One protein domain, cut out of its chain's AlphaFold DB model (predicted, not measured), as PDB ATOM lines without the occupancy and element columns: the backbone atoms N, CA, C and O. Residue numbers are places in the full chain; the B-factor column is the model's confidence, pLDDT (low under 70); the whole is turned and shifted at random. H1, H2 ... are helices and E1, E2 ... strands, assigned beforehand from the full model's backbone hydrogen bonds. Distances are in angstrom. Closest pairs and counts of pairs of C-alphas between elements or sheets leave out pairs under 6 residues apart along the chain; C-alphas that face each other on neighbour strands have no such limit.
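AT A GLANCE: This is residues 149 to 277 of the 277 residues of an uncharacterized protein of Burkholderia sp. KK1 (UniProt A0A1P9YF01). The domain is a long, twisted four-strand sheet, E3 E4 E1 E6, with the small two-strand sheet E2 E5 over part of one face, a sandwich only partly face to face. H2, which leads directly into E5, covers the sheet toward the end where E1 begins, and the short H1 packs on H2. The printed part has 129 residues with two named helices and six named strands, in the order E1 E2 H1 E3 E4 H2 E5 E6; both sheets are antiparallel and the class is mostly strand. It is compact, with a radius of gyration of the C-alphas of 16.1 A, yet a rod in outline, spanning 52 by 24 by 23 A.

IN THESE COORDINATES: E1, residues 151 to 164, begins at C-alpha 151 (119.264, 83.055, 100.113) and is 40.3 A long. E2 is residues 177 to 183, 19.2 A, and H1 is residues 187 to 190. E3, residues 193 to 207, is 32.2 A long and bends by 77 degrees at residue 196. E4, residues 218 to 230, is 37.3 A long and begins at C-alpha 218 (96.578, 71.548, 129.611). H2 is residues 238 to 248, 15.5 A; E5 is residues 249 to 255, 19.9 A. E6, residues 273 to 276, ends at C-alpha 276 (107.613, 79.137, 104.765).

HOW THE PARTS SIT: E3 and E6 are the edge strands of the larger sheet. E1 and E4 are antiparallel at 163 degrees, with N 155 and O 226 2.8 A apart. E3 and E4 form a hairpin, with N 206 and O 221 at 2.9 A. E1 and E6 have N 156 and O 275 at 2.8 A. In the sandwich, two sheets face to face, the facing parts are 8.1 A apart centre to centre and the strands stand at 38 degrees. E2 and E5 are antiparallel, with N 180 and O 252 at 3.0 A. The closest C-alphas of E2 and E3, Val 181 and Ala 198, are 5.5 A apart. H2 is on one face of the larger sheet, giving two layers, helix over sheet; its closest C-alpha pair with E6 is Leu 242 and Trp 274, 6.6 A. H1 touches H2, closest at Ile 188 and Leu 244, 6.0 A, and only grazes the sheet. Every O i to N i+4 pair in H2 is within hydrogen-bond range; H1 is too short for one.

THE WHOLE: The C-alphas farthest apart, Lys 214 and Gly 233, are 52.4 A apart. The printed part has no cut. The links E1 to E2 and E5 to E6 are long; in the latter, residues 261 to 262 pair antiparallel with residues 163 to 164 of E1. Mean pLDDT of the printed part is 85.5, with residues 209 to 217 and 264 to 270 under 70.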
ATOM      1  N   MET A 149     125.527  86.097 101.684       92.88
ATOM      2  CA  MET A 149     125.267  85.823 100.267       92.88
ATOM      3  C   MET A 149     124.293  84.659 100.049       92.88
ATOM      4  O   MET A 149     123.969  84.349  98.905       92.88
ATOM      5  N   TRP A 150     123.878  83.977 101.117       95.94
ATOM      6  CA  TRP A 150     122.966  82.841 101.041       95.94
ATOM      7  C   TRP A 150     121.526  83.354 100.991       95.94
ATOM      8  O   TRP A 150     121.181  84.331 101.662       95.94
ATOM      9  N   GLU A 151     120.681  82.699 100.200       96.38
ATOM     10  CA  GLU A 151     119.264  83.055 100.113       96.38
ATOM     11  C   GLU A 151     118.583  82.761 101.450       96.38
ATOM     12  O   GLU A 151     118.754  81.674 101.998       96.38
ATOM     13  N   ARG A 152     117.853  83.732 102.007       97.00
ATOM     14  CA  ARG A 152     117.208  83.595 103.318       97.00
ATOM     15  C   ARG A 152     115.749  83.221 103.168       97.00
ATOM     16  O   ARG A 152     115.030  83.829 102.382       97.00
ATOM     17  N   HIS A 153     115.311  82.290 104.004       97.06
ATOM     18  CA  HIS A 153     113.918  81.889 104.105       97.06
ATOM     19  C   HIS A 153     113.470  81.994 105.552       97.06
ATOM     20  O   HIS A 153     114.175  81.589 106.479       97.06
ATOM     21  N   ARG A 154     112.270  82.530 105.733       97.50
ATOM     22  CA  ARG A 154     111.622  82.603 107.030       97.50
ATOM     23  C   ARG A 154     110.784  81.355 107.232       97.50
ATOM     24  O   ARG A 154     109.915  81.059 106.412       97.50
ATOM     25  N   ILE A 155     111.064  80.629 108.305       97.69
ATOM     26  CA  ILE A 155     110.379  79.385 108.631       97.69
ATOM     27  C   ILE A 155     109.456  79.633 109.811       97.69
ATOM     28  O   ILE A 155     109.915  79.895 110.922       97.69
ATOM     29  N   GLY A 156     108.156  79.561 109.549       97.25
ATOM     30  CA  GLY A 156     107.121  79.565 110.567       97.25
ATOM     31  C   GLY A 156     106.929  78.170 111.146       97.25
ATOM     32  O   GLY A 156     107.114  77.164 110.453       97.25
ATOM     33  N   PHE A 157     106.554  78.110 112.419       96.00
ATOM     34  CA  PHE A 157     106.282  76.852 113.094       96.00
ATOM     35  C   PHE A 157     105.083  76.932 114.037       96.00
ATOM     36  O   PHE A 157     104.741  77.993 114.571       96.00
ATOM     37  N   ALA A 158     104.486  75.770 114.301       94.00
ATOM     38  CA  ALA A 158     103.554  75.555 115.395       94.00
ATOM     39  C   ALA A 158     103.922  74.276 116.147       94.00
ATOM     40  O   ALA A 158     103.949  73.189 115.577       94.00
ATOM     41  N   LYS A 159     104.183  74.405 117.445       90.56
ATOM     42  CA  LYS A 159     104.501  73.296 118.341       90.56
ATOM     43  C   LYS A 159     103.541  73.299 119.519       90.56
ATOM     44  O   LYS A 159     103.310  74.339 120.132       90.56
ATOM     45  N   TYR A 160     103.003  72.139 119.850       88.12
ATOM     46  CA  TYR A 160     102.206  71.957 121.056       88.12
ATOM     47  C   TYR A 160     103.146  71.586 122.204       88.12
ATOM     48  O   TYR A 160     104.146  70.917 121.960       88.12
ATOM     49  N   ILE A 161     102.890  72.126 123.396       86.62
ATOM     50  CA  ILE A 161     103.648  71.830 124.615       86.62
ATOM     51  C   ILE A 161     102.689  71.555 125.785       86.62
ATOM     52  O   ILE A 161     101.678  72.265 125.917       86.62
ATOM     53  N   PRO A 162     102.993  70.603 126.686       86.50
ATOM     54  CA  PRO A 162     102.069  70.183 127.716       86.50
ATOM     55  C   PRO A 162     102.415  70.941 128.988       86.50
ATOM     56  O   PRO A 162     103.553  70.930 129.466       86.50
ATOM     57  N   VAL A 163     101.435  71.644 129.540       84.44
ATOM     58  CA  VAL A 163     101.651  72.616 130.608       84.44
ATOM     59  C   VAL A 163     100.764  72.339 131.814       84.44
ATOM     60  O   VAL A 163      99.600  71.954 131.720       84.44
ATOM     61  N   THR A 164     101.327  72.575 132.991       85.12
ATOM     62  CA  THR A 164     100.629  72.525 134.275       85.12
ATOM     63  C   THR A 164     101.151  73.625 135.196       85.12
ATOM     64  O   THR A 164     102.180  74.239 134.922       85.12
ATOM     65  N   GLY A 165     100.449  73.897 136.294       81.94
ATOM     66  CA  GLY A 165     100.794  74.958 137.244       81.94
ATOM     67  C   GLY A 165      99.736  76.055 137.352       81.94
ATOM     68  O   GLY A 165      98.672  75.981 136.740       81.94
ATOM     69  N   LYS A 166     100.022  77.065 138.181       81.00
ATOM     70  CA  LYS A 166      99.091  78.155 138.515       81.00
ATOM     71  C   LYS A 166      98.798  79.072 137.331       81.00
ATOM     72  O   LYS A 166      97.652  79.449 137.133       81.00
ATOM     73  N   ALA A 167      99.822  79.409 136.554       79.19
ATOM     74  CA  ALA A 167      99.690  80.274 135.386       79.19
ATOM     75  C   ALA A 167      99.266  79.500 134.131       79.19
ATOM     76  O   ALA A 167      99.030  80.106 133.097       79.19
ATOM     77  N   ALA A 168      99.094  78.174 134.206       79.69
ATOM     78  CA  ALA A 168      98.651  77.376 133.063       79.69
ATOM     79  C   ALA A 168      97.207  77.688 132.619       79.69
ATOM     80  O   ALA A 168      96.789  77.191 131.586       79.69
ATOM     81  N   ASP A 169      96.428  78.459 133.388       80.69
ATOM     82  CA  ASP A 169      95.113  78.992 132.983       80.69
ATOM     83  C   ASP A 169      95.193  80.315 132.211       80.69
ATOM     84  O   ASP A 169      94.182  80.782 131.689       80.69
ATOM     85  N   GLU A 170      96.367  80.939 132.140       84.00
ATOM     86  CA  GLU A 170      96.512  82.192 131.411       84.00
ATOM     87  C   GLU A 170      96.407  81.969 129.905       84.00
ATOM     88  O   GLU A 170      96.833  80.945 129.370       84.00
ATOM     89  N   HIS A 171      95.821  82.950 129.217       85.19
ATOM     90  CA  HIS A 171      95.678  82.890 127.770       85.19
ATOM     91  C   HIS A 171      97.033  83.011 127.067       85.19
ATOM     92  O   HIS A 171      97.305  82.233 126.159       85.19
ATOM     93  N   ASP A 172      97.867  83.957 127.506       88.94
ATOM     94  CA  ASP A 172      99.218  84.176 126.994       88.94
ATOM     95  C   ASP A 172     100.248  83.686 128.013       88.94
ATOM     96  O   ASP A 172     100.365  84.202 129.127       88.94
ATOM     97  N   LEU A 173     101.000  82.674 127.603       88.19
ATOM     98  CA  LEU A 173     102.023  82.026 128.396       88.19
ATOM     99  C   LEU A 173     103.440  82.455 128.005       88.19
ATOM    100  O   LEU A 173     104.389  82.010 128.648       88.19
ATOM    101  N   ALA A 174     103.627  83.309 126.990       87.38
ATOM    102  CA  ALA A 174     104.944  83.592 126.409       87.38
ATOM    103  C   ALA A 174     105.968  84.072 127.453       87.38
ATOM    104  O   ALA A 174     107.123  83.643 127.451       87.38
ATOM    105  N   ARG A 175     105.531  84.891 128.417       85.25
ATOM    106  CA  ARG A 175     106.385  85.392 129.511       85.25
ATOM    107  C   ARG A 175     106.893  84.309 130.469       85.25
ATOM    108  O   ARG A 175     107.915  84.513 131.122       85.25
ATOM    109  N   TYR A 176     106.217  83.164 130.533       84.94
ATOM    110  CA  TYR A 176     106.559  82.047 131.415       84.94
ATOM    111  C   TYR A 176     107.480  81.022 130.763       84.94
ATOM    112  O   TYR A 176     107.753  80.000 131.383       84.94
ATOM    113  N   PHE A 177     107.975  81.257 129.546       86.00
ATOM    114  CA  PHE A 177     108.883  80.331 128.868       86.00
ATOM    115  C   PHE A 177     110.104  81.046 128.289       86.00
ATOM    116  O   PHE A 177     110.023  82.150 127.757       86.00
ATOM    117  N   THR A 178     111.271  80.410 128.383       85.94
ATOM    118  CA  THR A 178     112.376  80.657 127.453       85.94
ATOM    119  C   THR A 178     112.213  79.726 126.268       85.94
ATOM    120  O   THR A 178     112.037  78.525 126.469       85.94
ATOM    121  N   THR A 179     112.332  80.251 125.059       88.19
ATOM    122  CA  THR A 179     112.284  79.454 123.837       88.19
ATOM    123  C   THR A 179     113.641  79.448 123.146       88.19
ATOM    124  O   THR A 179     114.416  80.398 123.273       88.19
ATOM    125  N   GLU A 180     113.956  78.349 122.468       90.62
ATOM    126  CA  GLU A 180     115.231  78.162 121.779       90.62
ATOM    127  C   GLU A 180     115.049  77.320 120.513       90.62
ATOM    128  O   GLU A 180     114.289  76.346 120.500       90.62
ATOM    129  N   VAL A 181     115.773  77.710 119.464       92.25
ATOM    130  CA  VAL A 181     116.023  76.893 118.276       92.25
ATOM    131  C   VAL A 181     117.369  76.203 118.480       92.25
ATOM    132  O   VAL A 181     118.349  76.837 118.872       92.25
ATOM    133  N   SER A 182     117.429  74.905 118.214       91.12
ATOM    134  CA  SER A 182     118.659  74.110 118.247       91.12
ATOM    135  C   SER A 182     118.656  73.081 117.118       91.12
ATOM    136  O   SER A 182     117.649  72.909 116.434       91.12
ATOM    137  N   LEU A 183     119.789  72.421 116.895       90.00
ATOM    138  CA  LEU A 183     119.912  71.337 115.923       90.00
ATOM    139  C   LEU A 183     119.990  70.002 116.663       90.00
ATOM    140  O   LEU A 183     120.825  69.850 117.556       90.00
ATOM    141  N   TYR A 184     119.152  69.037 116.280       82.62
ATOM    142  CA  TYR A 184     119.320  67.640 116.695       82.62
ATOM    143  C   TYR A 184     120.561  67.039 116.035       82.62
ATOM    144  O   TYR A 184     121.383  66.396 116.695       82.62
ATOM    145  N   HIS A 185     120.706  67.300 114.736       81.25
ATOM    146  CA  HIS A 185     121.805  66.837 113.905       81.25
ATOM    147  C   HIS A 185     122.314  67.974 113.014       81.25
ATOM    148  O   HIS A 185     121.585  68.891 112.645       81.25
ATOM    149  N   GLU A 186     123.602  67.925 112.680       87.06
ATOM    150  CA  GLU A 186     124.249  68.925 111.818       87.06
ATOM    151  C   GLU A 186     124.132  68.566 110.322       87.06
ATOM    152  O   GLU A 186     124.696  69.252 109.470       87.06
ATOM    153  N   ASP A 187     123.372  67.518 109.992       89.25
ATOM    154  CA  ASP A 187     123.135  67.005 108.636       89.25
ATOM    155  C   ASP A 187     122.475  68.054 107.740       89.25
ATOM    156  O   ASP A 187     122.821  68.185 106.561       89.25
ATOM    157  N   ILE A 188     121.609  68.886 108.319       92.31
ATOM    158  CA  ILE A 188     120.998  70.030 107.644       92.31
ATOM    159  C   ILE A 188     122.047  71.004 107.081       92.31
ATOM    160  O   ILE A 188     121.918  71.483 105.950       92.31
ATOM    161  N   LEU A 189     123.137  71.225 107.830       93.44
ATOM    162  CA  LEU A 189     124.219  72.145 107.471       93.44
ATOM    163  C   LEU A 189     125.032  71.587 106.305       93.44
ATOM    164  O   LEU A 189     125.378  72.324 105.382       93.44
ATOM    165  N   TYR A 190     125.298  70.278 106.329       90.19
ATOM    166  CA  TYR A 190     125.971  69.574 105.238       90.19
ATOM    167  C   TYR A 190     125.132  69.584 103.954       90.19
ATOM    168  O   TYR A 190     125.665  69.731 102.855       90.19
ATOM    169  N   ARG A 191     123.802  69.500 104.085       91.88
ATOM    170  CA  ARG A 191     122.858  69.589 102.961       91.88
ATOM    171  C   ARG A 191     122.637  71.017 102.453       91.88
ATOM    172  O   ARG A 191     121.896  71.207 101.493       91.88
ATOM    173  N   GLY A 192     123.332  72.001 103.023       93.62
ATOM    174  CA  GLY A 192     123.360  73.374 102.527       93.62
ATOM    175  C   GLY A 192     122.285  74.278 103.120       93.62
ATOM    176  O   GLY A 192     122.020  75.328 102.542       93.62
ATOM    177  N   VAL A 193     121.680  73.909 104.253       97.00
ATOM    178  CA  VAL A 193     120.771  74.781 105.010       97.00
ATOM    179  C   VAL A 193     121.460  75.221 106.295       97.00
ATOM    180  O   VAL A 193     121.803  74.410 107.144       97.00
ATOM    181  N   ALA A 194     121.657  76.522 106.449       97.25
ATOM    182  CA  ALA A 194     122.169  77.151 107.655       97.25
ATOM    183  C   ALA A 194     121.031  77.694 108.523       97.25
ATOM    184  O   ALA A 194     120.019  78.158 108.002       97.25
ATOM    185  N   ILE A 195     121.252  77.756 109.836       97.50
ATOM    186  CA  ILE A 195     120.462  78.618 110.722       97.50
ATOM    187  C   ILE A 195     121.094  80.010 110.682       97.50
ATOM    188  O   ILE A 195     122.211  80.199 111.177       97.50
ATOM    189  N   SER A 196     120.425  80.968 110.040       96.00
ATOM    190  CA  SER A 196     120.955  82.320 109.818       96.00
ATOM    191  C   SER A 196     120.526  83.313 110.894       96.00
ATOM    192  O   SER A 196     121.278  84.246 111.195       96.00
ATOM    193  N   ASP A 197     119.370  83.066 111.508       95.50
ATOM    194  CA  ASP A 197     118.921  83.696 112.742       95.50
ATOM    195  C   ASP A 197     118.025  82.723 113.522       95.50
ATOM    196  O   ASP A 197     116.918  82.389 113.103       95.50
ATOM    197  N   ALA A 198     118.525  82.246 114.657       94.56
ATOM    198  CA  ALA A 198     117.815  81.358 115.571       94.56
ATOM    199  C   ALA A 198     116.893  82.109 116.551       94.56
ATOM    200  O   ALA A 198     116.203  81.474 117.357       94.56
ATOM    201  N   GLN A 199     116.875  83.447 116.527       92.56
ATOM    202  CA  GLN A 199     115.964  84.222 117.355       92.56
ATOM    203  C   GLN A 199     114.529  84.065 116.844       92.56
ATOM    204  O   GLN A 199     114.197  84.473 115.734       92.56
ATOM    205  N   ILE A 200     113.658  83.522 117.698       93.38
ATOM    206  CA  ILE A 200     112.244  83.358 117.364       93.38
ATOM    207  C   ILE A 200     111.559  84.732 117.353       93.38
ATOM    208  O   ILE A 200     111.457  85.405 118.383       93.38
ATOM    209  N   GLN A 201     111.081  85.128 116.181       93.50
ATOM    210  CA  GLN A 201     110.238  86.290 115.933       93.50
ATOM    211  C   GLN A 201     108.757  85.904 116.057       93.50
ATOM    212  O   GLN A 201     108.397  84.728 116.010       93.50
ATOM    213  N   ASN A 202     107.904  86.910 116.291       93.94
ATOM    214  CA  ASN A 202     106.448  86.765 116.425       93.94
ATOM    215  C   ASN A 202     106.005  85.629 117.372       93.94
ATOM    216  O   ASN A 202     104.985  84.980 117.141       93.94
ATOM    217  N   LEU A 203     106.780  85.393 118.439       94.56
ATOM    218  CA  LEU A 203     106.514  84.330 119.401       94.56
ATOM    219  C   LEU A 203     105.152  84.534 120.073       94.56
ATOM    220  O   LEU A 203     104.901  85.568 120.693       94.56
ATOM    221  N   GLN A 204     104.319  83.501 120.025       94.88
ATOM    222  CA  GLN A 204     103.096  83.393 120.809       94.88
ATOM    223  C   GLN A 204     103.080  82.034 121.494       94.88
ATOM    224  O   GLN A 204     103.421  81.026 120.881       94.88
ATOM    225  N   ILE A 205     102.684  81.996 122.764       92.56
ATOM    226  CA  ILE A 205     102.424  80.744 123.475       92.56
ATOM    227  C   ILE A 205     101.034  80.865 124.065       92.56
ATOM    228  O   ILE A 205     100.860  81.499 125.098       92.56
ATOM    229  N   ILE A 206     100.045  80.299 123.385       91.12
ATOM    230  CA  ILE A 206      98.645  80.437 123.779       91.12
ATOM    231  C   ILE A 206      98.126  79.152 124.396       91.12
ATOM    232  O   ILE A 206      98.356  78.062 123.874       91.12
ATOM    233  N   ASN A 207      97.396  79.266 125.499       86.94
ATOM    234  CA  ASN A 207      96.671  78.122 126.028       86.94
ATOM    235  C   ASN A 207      95.492  77.776 125.099       86.94
ATOM    236  O   ASN A 207      94.684  78.644 124.762       86.94
ATOM    237  N   ILE A 208      95.393  76.507 124.702       82.94
ATOM    238  CA  ILE A 208      94.342  75.985 123.816       82.94
ATOM    239  C   ILE A 208      93.408  74.985 124.516       82.94
ATOM    240  O   ILE A 208      92.611  74.315 123.858       82.94
ATOM    241  N   SER A 209      93.475  74.866 125.848       65.56
ATOM    242  CA  SER A 209      92.631  73.955 126.628       65.56
ATOM    243  C   SER A 209      91.175  74.444 126.703       65.56
ATOM    244  O   SER A 209      90.724  74.928 127.740       65.56
ATOM    245  N   ALA A 210      90.437  74.317 125.597       52.66
ATOM    246  CA  ALA A 210      88.996  74.564 125.532       52.66
ATOM    247  C   ALA A 210      88.174  73.389 124.965       52.66
ATOM    248  O   ALA A 210      86.959  73.410 125.132       52.66
ATOM    249  N   GLU A 211      88.768  72.346 124.363       48.34
ATOM    250  CA  GLU A 211      87.953  71.398 123.570       48.34
ATOM    251  C   GLU A 211      88.122  69.886 123.789       48.34
ATOM    252  O   GLU A 211      87.318  69.139 123.235       48.34
ATOM    253  N   SER A 212      89.013  69.362 124.642       41.53
ATOM    254  CA  SER A 212      88.962  67.912 124.907       41.53
ATOM    255  C   SER A 212      89.490  67.440 126.267       41.53
ATOM    256  O   SER A 212      90.645  67.588 126.638       41.53
ATOM    257  N   THR A 213      88.579  66.745 126.957       41.12
ATOM    258  CA  THR A 213      88.791  65.626 127.891       41.12
ATOM    259  C   THR A 213      89.500  65.852 129.235       41.12
ATOM    260  O   THR A 213      90.693  66.082 129.353       41.12
ATOM    261  N   LYS A 214      88.714  65.596 130.293       44.47
ATOM    262  CA  LYS A 214      88.995  65.605 131.742       44.47
ATOM    263  C   LYS A 214      90.109  64.647 132.235       44.47
ATOM    264  O   LYS A 214      90.025  64.188 133.374       44.47
ATOM    265  N   LYS A 215      91.101  64.277 131.418       46.50
ATOM    266  CA  LYS A 215      92.143  63.302 131.808       46.50
ATOM    267  C   LYS A 215      93.565  63.595 131.325       46.50
ATOM    268  O   LYS A 215      94.464  62.861 131.717       46.50
ATOM    269  N   THR A 216      93.786  64.643 130.545       51.97
ATOM    270  CA  THR A 216      95.112  65.011 130.031       51.97
ATOM    271  C   THR A 216      95.435  66.437 130.469       51.97
ATOM    272  O   THR A 216      94.518  67.245 130.623       51.97
ATOM    273  N   GLY A 217      96.706  66.736 130.741       60.75
ATOM    274  CA  GLY A 217      97.171  68.078 131.097       60.75
ATOM    275  C   GLY A 217      96.719  69.165 130.123       60.75
ATOM    276  O   GLY A 217      96.225  68.885 129.028       60.75
ATOM    277  N   LYS A 218      96.882  70.432 130.514       77.25
ATOM    278  CA  LYS A 218      96.578  71.548 129.611       77.25
ATOM    279  C   LYS A 218      97.616  71.582 128.495       77.25
ATOM    280  O   LYS A 218      98.785  71.288 128.724       77.25
ATOM    281  N   LEU A 219      97.187  71.960 127.298       84.12
ATOM    282  CA  LEU A 219      98.056  72.109 126.138       84.12
ATOM    283  C   LEU A 219      98.183  73.585 125.791       84.12
ATOM    284  O   LEU A 219      97.188  74.313 125.760       84.12
ATOM    285  N   ALA A 220      99.405  74.007 125.492       87.62
ATOM    286  CA  ALA A 220      99.677  75.309 124.917       87.62
ATOM    287  C   ALA A 220     100.207  75.150 123.492       87.62
ATOM    288  O   ALA A 220     100.975  74.234 123.201       87.62
ATOM    289  N   LYS A 221      99.802  76.051 122.603       91.44
ATOM    290  CA  LYS A 221     100.331  76.157 121.247       91.44
ATOM    291  C   LYS A 221     101.386  77.256 121.220       91.44
ATOM    292  O   LYS A 221     101.065  78.422 121.431       91.44
ATOM    293  N   MET A 222     102.629  76.875 120.956       93.38
ATOM    294  CA  MET A 222     103.744  77.772 120.685       93.38
ATOM    295  C   MET A 222     103.871  77.989 119.176       93.38
ATOM    296  O   MET A 222     104.048  77.031 118.429       93.38
ATOM    297  N   THR A 223     103.823  79.237 118.726       95.75
ATOM    298  CA  THR A 223     104.062  79.616 117.331       95.75
ATOM    299  C   THR A 223     105.105  80.712 117.241       95.75
ATOM    300  O   THR A 223     105.257  81.502 118.169       95.75
ATOM    301  N   GLY A 224     105.783  80.792 116.108       96.62
ATOM    302  CA  GLY A 224     106.723  81.860 115.801       96.62
ATOM    303  C   GLY A 224     107.430  81.576 114.488       96.62
ATOM    304  O   GLY A 224     107.072  80.636 113.774       96.62
ATOM    305  N   ASP A 225     108.442  82.378 114.189       97.12
ATOM    306  CA  ASP A 225     109.278  82.215 113.008       97.12
ATOM    307  C   ASP A 225     110.757  82.462 113.306       97.12
ATOM    308  O   ASP A 225     111.105  83.203 114.217       97.12
ATOM    309  N   PHE A 226     111.635  81.812 112.549       97.50
ATOM    310  CA  PHE A 226     113.087  82.006 112.593       97.50
ATOM    311  C   PHE A 226     113.644  81.968 111.164       97.50
ATOM    312  O   PHE A 226     112.917  81.630 110.221       97.50
ATOM    313  N   GLU A 227     114.910  82.335 110.967       97.69
ATOM    314  CA  GLU A 227     115.498  82.416 109.627       97.69
ATOM    315  C   GLU A 227     116.509  81.296 109.377       97.69
ATOM    316  O   GLU A 227     117.452  81.056 110.141       97.69
ATOM    317  N   VAL A 228     116.324  80.633 108.236       97.94
ATOM    318  CA  VAL A 228     117.319  79.748 107.635       97.94
ATOM    319  C   VAL A 228     117.920  80.420 106.410       97.94
ATOM    320  O   VAL A 228     117.342  81.350 105.841       97.94
ATOM    321  N   ALA A 229     119.097  79.975 105.994       97.75
ATOM    322  CA  ALA A 229     119.684  80.396 104.732       97.75
ATOM    323  C   ALA A 229     120.180  79.202 103.927       97.75
ATOM    324  O   ALA A 229     120.619  78.204 104.494       97.75
ATOM    325  N   VAL A 230     120.126  79.309 102.605       97.69
ATOM    326  CA  VAL A 230     120.428  78.218 101.682       97.69
ATOM    327  C   VAL A 230     121.698  78.517 100.900       97.69
ATOM    328  O   VAL A 230     121.856  79.589 100.309       97.69
ATOM    329  N   LEU A 231     122.606  77.541 100.888       95.00
ATOM    330  CA  LEU A 231     123.870  77.612 100.173       95.00
ATOM    331  C   LEU A 231     123.606  77.834  98.671       95.00
ATOM    332  O   LEU A 231     122.852  77.055  98.067       95.00
ATOM    333  N   PRO A 232     124.237  78.846  98.041       92.81
ATOM    334  CA  PRO A 232     124.076  79.100  96.616       92.81
ATOM    335  C   PRO A 232     124.410  77.869  95.768       92.81
ATOM    336  O   PRO A 232     125.458  77.248  95.936       92.81
ATOM    337  N   GLY A 233     123.519  77.526  94.835       88.69
ATOM    338  CA  GLY A 233     123.706  76.388  93.929       88.69
ATOM    339  C   GLY A 233     123.376  75.013  94.522       88.69
ATOM    340  O   GLY A 233     123.540  74.019  93.822       88.69
ATOM    341  N   SER A 234     122.870  74.936  95.757       89.75
ATOM    342  CA  SER A 234     122.427  73.673  96.376       89.75
ATOM    343  C   SER A 234     121.231  73.019  95.668       89.75
ATOM    344  O   SER A 234     121.024  71.815  95.791       89.75
ATOM    345  N   GLY A 235     120.438  73.798  94.922       91.50
ATOM    346  CA  GLY A 235     119.255  73.306  94.207       91.50
ATOM    347  C   GLY A 235     118.099  72.892  95.124       91.50
ATOM    348  O   GLY A 235     117.169  72.230  94.665       91.50
ATOM    349  N   LEU A 236     118.147  73.263  96.409       94.19
ATOM    350  CA  LEU A 236     117.081  72.962  97.355       94.19
ATOM    351  C   LEU A 236     115.801  73.712  96.987       94.19
ATOM    352  O   LEU A 236     115.805  74.906  96.697       94.19
ATOM    353  N   THR A 237     114.684  72.993  97.029       94.69
ATOM    354  CA  THR A 237     113.354  73.587  96.882       94.69
ATOM    355  C   THR A 237     112.794  73.963  98.249       94.69
ATOM    356  O   THR A 237     113.190  73.384  99.258       94.69
ATOM    357  N   HIS A 238     111.792  74.843  98.288       94.94
ATOM    358  CA  HIS A 238     111.034  75.150  99.510       94.94
ATOM    359  C   HIS A 238     110.558  73.900 100.261       94.94
ATOM    360  O   HIS A 238     110.662  73.831 101.483       94.94
ATOM    361  N   LYS A 239     110.082  72.886  99.528       94.81
ATOM    362  CA  LYS A 239     109.650  71.616 100.113       94.81
ATOM    363  C   LYS A 239     110.810  70.903 100.813       94.81
ATOM    364  O   LYS A 239     110.667  70.504 101.959       94.81
ATOM    365  N   THR A 240     111.953  70.786 100.141       94.88
ATOM    366  CA  THR A 240     113.141  70.121 100.695       94.88
ATOM    367  C   THR A 240     113.699  70.876 101.899       94.88
ATOM    368  O   THR A 240     114.093  70.250 102.871       94.88
ATOM    369  N   ILE A 241     113.691  72.214 101.874       95.94
ATOM    370  CA  ILE A 241     114.098  73.035 103.025       95.94
ATOM    371  C   ILE A 241     113.223  72.713 104.241       95.94
ATOM    372  O   ILE A 241     113.753  72.491 105.325       95.94
ATOM    373  N   LEU A 242     111.900  72.644 104.069       95.69
ATOM    374  CA  LEU A 242     110.980  72.319 105.162       95.69
ATOM    375  C   LEU A 242     111.152  70.888 105.681       95.69
ATOM    376  O   LEU A 242     111.110  70.689 106.888       95.69
ATOM    377  N   GLU A 243     111.367  69.909 104.798       94.44
ATOM    378  CA  GLU A 243     111.650  68.519 105.195       94.44
ATOM    379  C   GLU A 243     112.920  68.438 106.050       94.44
ATOM    380  O   GLU A 243     112.910  67.820 107.110       94.44
ATOM    381  N   LEU A 244     113.980  69.131 105.629       94.62
ATOM    382  CA  LEU A 244     115.244  69.216 106.357       94.62
ATOM    383  C   LEU A 244     115.091  69.917 107.711       94.62
ATOM    384  O   LEU A 244     115.622  69.452 108.716       94.62
ATOM    385  N   VAL A 245     114.335  71.016 107.763       94.88
ATOM    386  CA  VAL A 245     114.042  71.697 109.030       94.88
ATOM    387  C   VAL A 245     113.260  70.782 109.971       94.88
ATOM    388  O   VAL A 245     113.614  70.677 111.141       94.88
ATOM    389  N   ALA A 246     112.231  70.098 109.473       92.88
ATOM    390  CA  ALA A 246     111.415  69.205 110.288       92.88
ATOM    391  C   ALA A 246     112.205  68.001 110.835       92.88
ATOM    392  O   ALA A 246     111.897  67.529 111.928       92.88
ATOM    393  N   GLU A 247     113.203  67.516 110.089       92.25
ATOM    394  CA  GLU A 247     114.068  66.399 110.485       92.25
ATOM    395  C   GLU A 247     115.119  66.822 111.527       92.25
ATOM    396  O   GLU A 247     115.301  66.145 112.541       92.25
ATOM    397  N   ASP A 248     115.788  67.955 111.301       92.75
ATOM    398  CA  ASP A 248     117.044  68.272 111.989       92.75
ATOM    399  C   ASP A 248     116.943  69.433 112.996       92.75
ATOM    400  O   ASP A 248     117.836  69.596 113.836       92.75
ATOM    401  N   VAL A 249     115.874  70.239 112.962       93.31
ATOM    402  CA  VAL A 249     115.690  71.388 113.870       93.31
ATOM    403  C   VAL A 249     114.817  71.013 115.065       93.31
ATOM    404  O   VAL A 249     113.721  70.469 114.943       93.31
ATOM    405  N   SER A 250     115.285  71.384 116.254       91.19
ATOM    406  CA  SER A 250     114.540  71.267 117.501       91.19
ATOM    407  C   SER A 250     114.099  72.630 118.013       91.19
ATOM    408  O   SER A 250     114.888  73.572 118.104       91.19
ATOM    409  N   LEU A 251     112.836  72.699 118.423       90.69
ATOM    410  CA  LEU A 251     112.273  73.819 119.165       90.69
ATOM    411  C   LEU A 251     112.060  73.394 120.609       90.69
ATOM    412  O   LEU A 251     111.342  72.423 120.866       90.69
ATOM    413  N   ALA A 252     112.602  74.142 121.558       87.50
ATOM    414  CA  ALA A 252     112.335  73.913 122.970       87.50
ATOM    415  C   ALA A 252     111.699  75.144 123.616       87.50
ATOM    416  O   ALA A 252     112.010  76.283 123.280       87.50
ATOM    417  N   ALA A 253     110.794  74.887 124.560       86.94
ATOM    418  CA  ALA A 253     110.164  75.885 125.411       86.94
ATOM    419  C   ALA A 253     110.366  75.458 126.864       86.94
ATOM    420  O   ALA A 253     109.702  74.542 127.344       86.94
ATOM    421  N   ARG A 254     111.296  76.093 127.576       84.56
ATOM    422  CA  ARG A 254     111.601  75.774 128.977       84.56
ATOM    423  C   ARG A 254     110.866  76.748 129.904       84.56
ATOM    424  O   ARG A 254     110.996  77.954 129.695       84.56
ATOM    425  N   PRO A 255     110.107  76.279 130.907       82.00
ATOM    426  CA  PRO A 255     109.401  77.167 131.818       82.00
ATOM    427  C   PRO A 255     110.367  78.065 132.602       82.00
ATOM    428  O   PRO A 255     111.416  77.611 133.063       82.00
ATOM    429  N   LYS A 256     109.990  79.330 132.779       78.00
ATOM    430  CA  LYS A 256     110.631  80.297 133.670       78.00
ATOM    431  C   LYS A 256     109.892  80.276 135.004       78.00
ATOM    432  O   LYS A 256     108.703  80.583 135.069       78.00
ATOM    433  N   GLY A 257     110.596  79.928 136.074       72.50
ATOM    434  CA  GLY A 257     110.019  79.891 137.416       72.50
ATOM    435  C   GLY A 257     109.099  78.692 137.647       72.50
ATOM    436  O   GLY A 257     109.306  77.616 137.087       72.50
ATOM    437  N   THR A 258     108.120  78.840 138.543       73.19
ATOM    438  CA  THR A 258     107.282  77.711 138.999       73.19
ATOM    439  C   THR A 258     105.801  77.819 138.748       73.19
ATOM    440  O   THR A 258     105.085  76.856 139.042       73.19
ATOM    441  N   ASP A 259     105.345  78.945 138.218       79.44
ATOM    442  CA  ASP A 259     103.930  79.134 137.925       79.44
ATOM    443  C   ASP A 259     103.482  78.316 136.713       79.44
ATOM    444  O   ASP A 259     102.310  77.947 136.641       79.44
ATOM    445  N   VAL A 260     104.421  77.935 135.839       79.75
ATOM    446  CA  VAL A 260     104.218  76.957 134.765       79.75
ATOM    447  C   VAL A 260     105.296  75.872 134.827       79.75
ATOM    448  O   VAL A 260     106.447  76.135 135.174       79.75
ATOM    449  N   ARG A 261     104.917  74.631 134.521       82.44
ATOM    450  CA  ARG A 261     105.791  73.453 134.430       82.44
ATOM    451  C   ARG A 261     105.355  72.578 133.263       82.44
ATOM    452  O   ARG A 261     104.197  72.638 132.859       82.44
ATOM    453  N   TRP A 262     106.264  71.741 132.771       80.31
ATOM    454  CA  TRP A 262     105.898  70.677 131.840       80.31
ATOM    455  C   TRP A 262     105.029  69.635 132.537       80.31
ATOM    456  O   TRP A 262     105.341  69.207 133.654       80.31
ATOM    457  N   ASP A 263     103.953  69.220 131.876       80.06
ATOM    458  CA  ASP A 263     103.210  68.035 132.290       80.06
ATOM    459  C   ASP A 263     103.860  66.782 131.691       80.06
ATOM    460  O   ASP A 263     103.534  66.337 130.593       80.06
ATOM    461  N   ASN A 264     104.795  66.201 132.443       69.50
ATOM    462  CA  ASN A 264     105.530  64.999 132.040       69.50
ATOM    463  C   ASN A 264     104.656  63.725 131.993       69.50
ATOM    464  O   ASN A 264     105.179  62.651 131.700       69.50
ATOM    465  N   GLN A 265     103.367  63.814 132.344       64.94
ATOM    466  CA  GLN A 265     102.410  62.708 132.249       64.94
ATOM    467  C   GLN A 265     101.524  62.795 130.998       64.94
ATOM    468  O   GLN A 265     100.731  61.882 130.764       64.94
ATOM    469  N   ALA A 266     101.643  63.862 130.201       61.69
ATOM    470  CA  ALA A 266     100.923  63.996 128.942       61.69
ATOM    471  C   ALA A 266     101.419  62.981 127.893       61.69
ATOM    472  O   ALA A 266     102.581  62.568 127.899       61.69
ATOM    473  N   GLU A 267     100.520  62.556 126.997       57.19
ATOM    474  CA  GLU A 267     100.873  61.702 125.857       57.19
ATOM    475  C   GLU A 267     101.908  62.382 124.948       57.19
ATOM    476  O   GLU A 267     102.046  63.606 124.951       57.19
ATOM    477  N   LYS A 268     102.634  61.576 124.157       58.16
ATOM    478  CA  LYS A 268     103.561  62.093 123.144       58.16
ATOM    479  C   LYS A 268     102.832  63.084 122.245       58.16
ATOM    480  O   LYS A 268     101.835  62.743 121.612       58.16
ATOM    481  N   GLU A 269     103.363  64.292 122.200       61.47
ATOM    482  CA  GLU A 269     102.806  65.381 121.420       61.47
ATOM    483  C   GLU A 269     103.047  65.162 119.925       61.47
ATOM    484  O   GLU A 269     104.021  64.497 119.555       61.47
ATOM    485  N   PRO A 270     102.176  65.705 119.057       61.38
ATOM    486  CA  PRO A 270     102.463  65.750 117.633       61.38
ATOM    487  C   PRO A 270     103.757  66.532 117.378       61.38
ATOM    488  O   PRO A 270     104.058  67.509 118.074       61.38
ATOM    489  N   ASP A 271     104.507  66.101 116.363       72.06
ATOM    490  CA  ASP A 271     105.671  66.837 115.878       72.06
ATOM    491  C   ASP A 271     105.274  68.267 115.484       72.06
ATOM    492  O   ASP A 271     104.114  68.556 115.177       72.06
ATOM    493  N   ALA A 272     106.242  69.184 115.513       79.75
ATOM    494  CA  ALA A 272     105.985  70.560 115.114       79.75
ATOM    495  C   ALA A 272     105.519  70.624 113.647       79.75
ATOM    496  O   ALA A 272     106.030  69.916 112.779       79.75
ATOM    497  N   GLU A 273     104.556  71.498 113.377       88.75
ATOM    498  CA  GLU A 273     104.150  71.873 112.026       88.75
ATOM    499  C   GLU A 273     105.059  73.000 111.528       88.75
ATOM    500  O   GLU A 273     105.389  73.904 112.299       88.75
ATOM    501  N   TRP A 274     105.428  72.978 110.244       91.88
ATOM    502  CA  TRP A 274     106.379  73.923 109.649       91.88
ATOM    503  C   TRP A 274     105.870  74.469 108.316       91.88
ATOM    504  O   TRP A 274     105.262  73.740 107.528       91.88
ATOM    505  N   TRP A 275     106.150  75.739 108.031       93.69
ATOM    506  CA  TRP A 275     105.836  76.379 106.749       93.69
ATOM    507  C   TRP A 275     106.818  77.510 106.431       93.69
ATOM    508  O   TRP A 275     107.508  78.013 107.313       93.69
ATOM    509  N   ILE A 276     106.888  77.920 105.163       87.75
ATOM    510  CA  ILE A 276     107.613  79.137 104.765       87.75
ATOM    511  C   ILE A 276     106.648  80.318 104.838       87.75
ATOM    512  O   ILE A 276     105.501  80.195 104.398       87.75
ATOM    513  N   VAL A 277     107.111  81.425 105.421       84.06
ATOM    514  CA  VAL A 277     106.360  82.686 105.569       84.06
ATOM    515  C   VAL A 277     106.531  83.572 104.344       84.06
ATOM    516  O   VAL A 277     107.683  83.709 103.875       84.06
TER     517      VAL A 277